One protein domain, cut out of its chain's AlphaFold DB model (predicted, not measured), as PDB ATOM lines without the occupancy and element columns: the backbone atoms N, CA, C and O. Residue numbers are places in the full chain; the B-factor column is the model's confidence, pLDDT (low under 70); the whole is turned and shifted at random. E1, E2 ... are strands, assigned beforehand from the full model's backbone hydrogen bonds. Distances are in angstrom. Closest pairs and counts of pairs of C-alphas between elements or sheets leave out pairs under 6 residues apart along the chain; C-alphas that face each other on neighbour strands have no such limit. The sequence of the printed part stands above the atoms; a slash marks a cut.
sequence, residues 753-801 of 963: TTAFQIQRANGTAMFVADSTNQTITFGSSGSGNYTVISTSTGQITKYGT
ATOM      1  N   THR A 753     170.641 136.211 166.464       84.94
ATOM      2  CA  THR A 753     170.981 136.534 167.853       84.94
ATOM      3  C   THR A 753     172.366 137.175 167.986       84.94
ATOM      4  O   THR A 753     172.722 137.677 169.048       84.94
ATOM      5  N   THR A 754     173.162 137.165 166.911       84.69
ATOM      6  CA  THR A 754     174.488 137.786 166.810       84.69
ATOM      7  C   THR A 754     174.682 138.457 165.442       84.69
ATOM      8  O   THR A 754     175.683 138.218 164.767       84.69
ATOM      9  N   ALA A 755     173.724 139.279 165.001       83.75
ATOM     10  CA  ALA A 755     173.781 139.977 163.709       83.75
ATOM     11  C   ALA A 755     175.035 140.864 163.558       83.75
ATOM     12  O   ALA A 755     175.579 141.009 162.464       83.75
ATOM     13  N   PHE A 756     175.521 141.418 164.672       87.19
ATOM     14  CA  PHE A 756     176.852 142.006 164.784       87.19
ATOM     15  C   PHE A 756     177.408 141.740 166.183       87.19
ATOM     16  O   PHE A 756     176.704 141.906 167.183       87.19
ATOM     17  N   GLN A 757     178.674 141.336 166.268       86.69
ATOM     18  CA  GLN A 757     179.308 141.008 167.536       86.69
ATOM     19  C   GLN A 757     180.754 141.494 167.580       86.69
ATOM     20  O   GLN A 757     181.512 141.319 166.631       86.69
ATOM     21  N   ILE A 758     181.148 142.039 168.730       86.75
ATOM     22  CA  ILE A 758     182.551 142.271 169.078       86.75
ATOM     23  C   ILE A 758     182.903 141.285 170.187       86.75
ATOM     24  O   ILE A 758     182.255 141.276 171.238       86.75
ATOM     25  N   GLN A 759     183.911 140.447 169.956       85.12
ATOM     26  CA  GLN A 759     184.372 139.435 170.905       85.12
ATOM     27  C   GLN A 759     185.765 139.762 171.448       85.12
ATOM     28  O   GLN A 759     186.543 140.506 170.851       85.12
ATOM     29  N   ARG A 760     186.099 139.160 172.586       80.81
ATOM     30  CA  ARG A 760     187.474 139.062 173.081       80.81
ATOM     31  C   ARG A 760     188.198 137.913 172.374       80.81
ATOM     32  O   ARG A 760     187.564 137.013 171.835       80.81
ATOM     33  N   ALA A 761     189.526 137.876 172.487       78.62
ATOM     34  CA  ALA A 761     190.350 136.793 171.935       78.62
ATOM     35  C   ALA A 761     189.963 135.384 172.435       78.62
ATOM     36  O   ALA A 761     190.211 134.400 171.751       78.62
ATOM     37  N   ASN A 762     189.334 135.275 173.610       80.19
ATOM     38  CA  ASN A 762     188.849 134.008 174.166       80.19
ATOM     39  C   ASN A 762     187.438 133.610 173.674       80.19
ATOM     40  O   ASN A 762     186.824 132.727 174.266       80.19
ATOM     41  N   GLY A 763     186.890 134.299 172.667       80.12
ATOM     42  CA  GLY A 763     185.571 134.026 172.087       80.12
ATOM     43  C   GLY A 763     184.382 134.586 172.876       80.12
ATOM     44  O   GLY A 763     183.236 134.422 172.465       80.12
ATOM     45  N   THR A 764     184.610 135.263 174.007       83.00
ATOM     46  CA  THR A 764     183.510 135.853 174.790       83.00
ATOM     47  C   THR A 764     183.027 137.171 174.191       83.00
ATOM     48  O   THR A 764     183.827 138.033 173.821       83.00
ATOM     49  N   ALA A 765     181.710 137.353 174.126       84.50
ATOM     50  CA  ALA A 765     181.099 138.578 173.625       84.50
ATOM     51  C   ALA A 765     181.368 139.783 174.545       84.50
ATOM     52  O   ALA A 765     181.247 139.683 175.765       84.50
ATOM     53  N   MET A 766     181.684 140.936 173.956       87.94
ATOM     54  CA  MET A 766     181.704 142.240 174.635       87.94
ATOM     55  C   MET A 766     180.530 143.125 174.226       87.94
ATOM     56  O   MET A 766     180.031 143.899 175.041       87.94
ATOM     57  N   PHE A 767     180.124 143.020 172.963       90.88
ATOM     58  CA  PHE A 767     178.992 143.720 172.380       90.88
ATOM     59  C   PHE A 767     178.256 142.744 171.472       90.88
ATOM     60  O   PHE A 767     178.898 142.092 170.645       90.88
ATOM     61  N   VAL A 768     176.939 142.657 171.612       90.62
ATOM     62  CA  VAL A 768     176.081 141.852 170.736       90.62
ATOM     63  C   VAL A 768     174.892 142.698 170.315       90.62
ATOM     64  O   VAL A 768     174.148 143.176 171.171       90.62
ATOM     65  N   ALA A 769     174.715 142.862 169.008       90.94
ATOM     66  CA  ALA A 769     173.448 143.275 168.427       90.94
ATOM     67  C   ALA A 769     172.653 142.015 168.068       90.94
ATOM     68  O   ALA A 769     173.062 141.236 167.204       90.94
ATOM     69  N   ASP A 770     171.530 141.834 168.751       90.38
ATOM     70  CA  ASP A 770     170.603 140.730 168.554       90.38
ATOM     71  C   ASP A 770     169.392 141.258 167.777       90.38
ATOM     72  O   ASP A 770     168.553 141.983 168.329       90.38
ATOM     73  N   SER A 771     169.328 140.940 166.480       88.94
ATOM     74  CA  SER A 771     168.224 141.388 165.626       88.94
ATOM     75  C   SER A 771     166.966 140.543 165.820       88.94
ATOM     76  O   SER A 771     165.870 141.041 165.577       88.94
ATOM     77  N   THR A 772     167.096 139.317 166.341       88.94
ATOM     78  CA  THR A 772     165.970 138.426 166.652       88.94
ATOM     79  C   THR A 772     165.189 138.915 167.875       88.94
ATOM     80  O   THR A 772     163.970 139.062 167.822       88.94
ATOM     81  N   ASN A 773     165.882 139.205 168.979       88.94
ATOM     82  CA  ASN A 773     165.276 139.629 170.244       88.94
ATOM     83  C   ASN A 773     165.165 141.152 170.382       88.94
ATOM     84  O   ASN A 773     164.637 141.635 171.383       88.94
ATOM     85  N   GLN A 774     165.647 141.914 169.392       90.56
ATOM     86  CA  GLN A 774     165.625 143.380 169.390       90.56
ATOM     87  C   GLN A 774     166.327 143.953 170.629       90.56
ATOM     88  O   GLN A 774     165.776 144.763 171.383       90.56
ATOM     89  N   THR A 775     167.559 143.496 170.871       91.75
ATOM     90  CA  THR A 775     168.365 143.971 171.998       91.75
ATOM     91  C   THR A 775     169.795 144.298 171.594       91.75
ATOM     92  O   THR A 775     170.350 143.759 170.638       91.75
ATOM     93  N   ILE A 776     170.403 145.195 172.365       92.69
ATOM     94  CA  ILE A 776     171.839 145.443 172.361       92.69
ATOM     95  C   ILE A 776     172.360 145.089 173.745       92.69
ATOM     96  O   ILE A 776     171.929 145.668 174.744       92.69
ATOM     97  N   THR A 777     173.300 144.152 173.804       90.88
ATOM     98  CA  THR A 777     173.919 143.730 175.060       90.88
ATOM     99  C   THR A 777     175.351 144.239 175.146       90.88
ATOM    100  O   THR A 777     176.165 143.986 174.256       90.88
ATOM    101  N   PHE A 778     175.661 144.923 176.246       90.00
ATOM    102  CA  PHE A 778     177.013 145.309 176.640       90.00
ATOM    103  C   PHE A 778     177.494 144.392 177.765       90.00
ATOM    104  O   PHE A 778     176.870 144.313 178.825       90.00
ATOM    105  N   GLY A 779     178.627 143.728 177.553       85.75
ATOM    106  CA  GLY A 779     179.122 142.675 178.438       85.75
ATOM    107  C   GLY A 779     178.593 141.290 178.058       85.75
ATOM    108  O   GLY A 779     177.970 141.107 177.016       85.75
ATOM    109  N   SER A 780     178.881 140.297 178.900       80.81
ATOM    110  CA  SER A 780     178.542 138.894 178.642       80.81
ATOM    111  C   SER A 780     177.545 138.391 179.679       80.81
ATOM    112  O   SER A 780     177.787 138.521 180.877       80.81
ATOM    113  N   SER A 781     176.460 137.752 179.240       69.56
ATOM    114  CA  SER A 781     175.526 137.067 180.144       69.56
ATOM    115  C   SER A 781     176.214 135.965 180.959       69.56
ATOM    116  O   SER A 781     175.864 135.748 182.117       69.56
ATOM    117  N   GLY A 782     177.262 135.345 180.403       73.81
ATOM    118  CA  GLY A 782     178.058 134.321 181.077       73.81
ATOM    119  C   GLY A 782     178.865 134.824 182.281       73.81
ATOM    120  O   GLY A 782     179.256 134.016 183.115       73.81
ATOM    121  N   SER A 783     179.104 136.137 182.411       72.94
ATOM    122  CA  SER A 783     179.767 136.710 183.594       72.94
ATOM    123  C   SER A 783     178.788 137.095 184.710       72.94
ATOM    124  O   SER A 783     179.225 137.488 185.790       72.94
ATOM    125  N   GLY A 784     177.477 137.066 184.440       75.50
ATOM    126  CA  GLY A 784     176.441 137.615 185.321       75.50
ATOM    127  C   GLY A 784     176.407 139.150 185.393       75.50
ATOM    128  O   GLY A 784     175.481 139.697 185.986       75.50
ATOM    129  N   ASN A 785     177.364 139.848 184.764       83.06
ATOM    130  CA  ASN A 785     177.511 141.306 184.793       83.06
ATOM    131  C   ASN A 785     177.409 141.877 183.374       83.06
ATOM    132  O   ASN A 785     178.380 141.868 182.611       83.06
ATOM    133  N   TYR A 786     176.231 142.378 183.017       87.81
ATOM    134  CA  TYR A 786     175.951 142.921 181.691       87.81
ATOM    135  C   TYR A 786     174.815 143.943 181.749       87.81
ATOM    136  O   TYR A 786     174.080 144.044 182.735       87.81
ATOM    137  N   THR A 787     174.700 144.729 180.685       89.00
ATOM    138  CA  THR A 787     173.610 145.681 180.475       89.00
ATOM    139  C   THR A 787     172.908 145.334 179.180       89.00
ATOM    140  O   THR A 787     173.563 145.162 178.154       89.00
ATOM    141  N   VAL A 788     171.583 145.259 179.224       90.75
ATOM    142  CA  VAL A 788     170.756 145.043 178.035       90.75
ATOM    143  C   VAL A 788     169.969 146.307 177.759       90.75
ATOM    144  O   VAL A 788     169.317 146.842 178.657       90.75
ATOM    145  N   ILE A 789     170.023 146.764 176.514       92.50
ATOM    146  CA  ILE A 789     169.142 147.793 175.978       92.50
ATOM    147  C   ILE A 789     168.140 147.100 175.065       92.50
ATOM    148  O   ILE A 789     168.526 146.513 174.055       92.50
ATOM    149  N   SER A 790     166.855 147.172 175.398       90.94
ATOM    150  CA  SER A 790     165.797 146.797 174.458       90.94
ATOM    151  C   SER A 790     165.701 147.874 173.380       90.94
ATOM    152  O   SER A 790     165.439 149.035 173.691       90.94
ATOM    153  N   THR A 791     165.904 147.519 172.113       87.44
ATOM    154  CA  THR A 791     165.818 148.488 171.009       87.44
ATOM    155  C   THR A 791     164.376 148.803 170.622       87.44
ATOM    156  O   THR A 791     164.132 149.823 169.984       87.44
ATOM    157  N   SER A 792     163.413 147.984 171.057       86.56
ATOM    158  CA  SER A 792     161.982 148.225 170.857       86.56
ATOM    159  C   SER A 792     161.361 149.144 171.914       86.56
ATOM    160  O   SER A 792     160.406 149.852 171.609       86.56
ATOM    161  N   THR A 793     161.893 149.170 173.143       86.81
ATOM    162  CA  THR A 793     161.334 149.979 174.251       86.81
ATOM    163  C   THR A 793     162.283 151.045 174.806       86.81
ATOM    164  O   THR A 793     161.849 151.922 175.547       86.81
ATOM    165  N   GLY A 794     163.580 150.979 174.491       84.50
ATOM    166  CA  GLY A 794     164.617 151.847 175.060       84.50
ATOM    167  C   GLY A 794     164.993 151.521 176.511       84.50
ATOM    168  O   GLY A 794     165.836 152.202 177.093       84.50
ATOM    169  N   GLN A 795     164.394 150.488 177.113       86.69
ATOM    170  CA  GLN A 795     164.655 150.112 178.498       86.69
ATOM    171  C   GLN A 795     166.089 149.595 178.671       86.69
ATOM    172  O   GLN A 795     166.508 148.657 177.990       86.69
ATOM    173  N   ILE A 796     166.813 150.179 179.628       89.38
ATOM    174  CA  ILE A 796     168.149 149.745 180.044       89.38
ATOM    175  C   ILE A 796     167.989 148.905 181.301       89.38
ATOM    176  O   ILE A 796     167.550 149.439 182.309       89.38
ATOM    177  N   THR A 797     168.372 147.631 181.273       87.62
ATOM    178  CA  THR A 797     168.373 146.769 182.467       87.62
ATOM    179  C   THR A 797     169.797 146.355 182.803       87.62
ATOM    180  O   THR A 797     170.540 145.913 181.920       87.62
ATOM    181  N   LYS A 798     170.187 146.509 184.071       88.88
ATOM    182  CA  LYS A 798     171.530 146.174 184.560       88.88
ATOM    183  C   LYS A 798     171.486 144.919 185.420       88.88
ATOM    184  O   LYS A 798     170.609 144.774 186.266       88.88
ATOM    185  N   TYR A 799     172.467 144.043 185.238       85.50
ATOM    186  CA  TYR A 799     172.561 142.771 185.953       85.50
ATOM    187  C   TYR A 799     173.860 142.666 186.759       85.50
ATOM    188  O   TYR A 799     174.876 143.290 186.435       85.50
ATOM    189  N   GLY A 800     173.813 141.880 187.840       83.06
ATOM    190  CA  GLY A 800     174.970 141.591 188.688       83.06
ATOM    191  C   GLY A 800     175.495 142.815 189.445       83.06
ATOM    192  O   GLY A 800     174.707 143.581 190.009       83.06
ATOM    193  N   THR A 801     176.817 142.992 189.474       72.94
ATOM    194  CA  THR A 801     177.509 144.150 190.076       72.94
ATOM    195  C   THR A 801     177.388 145.425 189.240       72.94
ATOM    196  O   THR A 801     177.847 146.478 189.670       72.94
TER     197      THR A 801
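Overview. This is residues 753 to 801 of the 963 residues of the protein "NosD domain-containing protein" of Candidatus Saccharibacteria bacterium (UniProt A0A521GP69). The domain is built on a single flat sheet of five strands, E1 to E5, side by side in chain order, with no named helix over either face; tight turns join the strands at their ends, and short end stretches, residues 753 to 755 and 799 to 801, lie outside the strands. It is a meander, each strand the antiparallel neighbour of the one before. The printed part has 49 residues, no named helix and five strands, E1 to E5, in the order E1 E2 E3 E4 E5; the class is all strand. It is compact, with a radius of gyration of the C-alphas of 10.5 A and spans of 32 by 27 by 11 A.

Along the chain. E1, residues 756 to 759, begins at C-alpha 756 (176.852, 142.006, 164.784) and is 10.0 A long. E2, residues 765 to 770, measures 11.9 A and E3, residues 775 to 780, 13.2 A. E4, residues 785 to 790, measures 16.6 A. E5, residues 796 to 798, is 6.7 A long and ends at C-alpha 798 (171.530, 146.174, 184.560).

Arrangement. E1, an edge strand, forms a hairpin with E2 at 170 degrees between directions; the C-alphas of 757 and 768 face each other at 4.6 A, and N 769 and O 756 are 2.9 A apart. E2 and E3 form a hairpin at 166 degrees, with C-alphas 766 and 779 facing each other at 4.6 A and N 777 and O 768 at 2.9 A, within hydrogen-bond range. E3 and E4 form a hairpin at 173 degrees, with C-alphas 777 and 788 facing each other at 4.5 A and N 778 and O 787 at 2.8 A. E4 and E5, the other edge strand, form a hairpin at 164 degrees; N 797 and O 788 are 2.9 A apart. E1 is apart from E4 and E5, and E2 from E5.

Size, cuts and confidence. The two C-alphas farthest apart, those of Ala 761 and Thr 793, are 32.0 A from each other. The printed part has no cut, and its four links between strands are tight. Mean pLDDT of the printed part is 85.5; residue 781 is under 70.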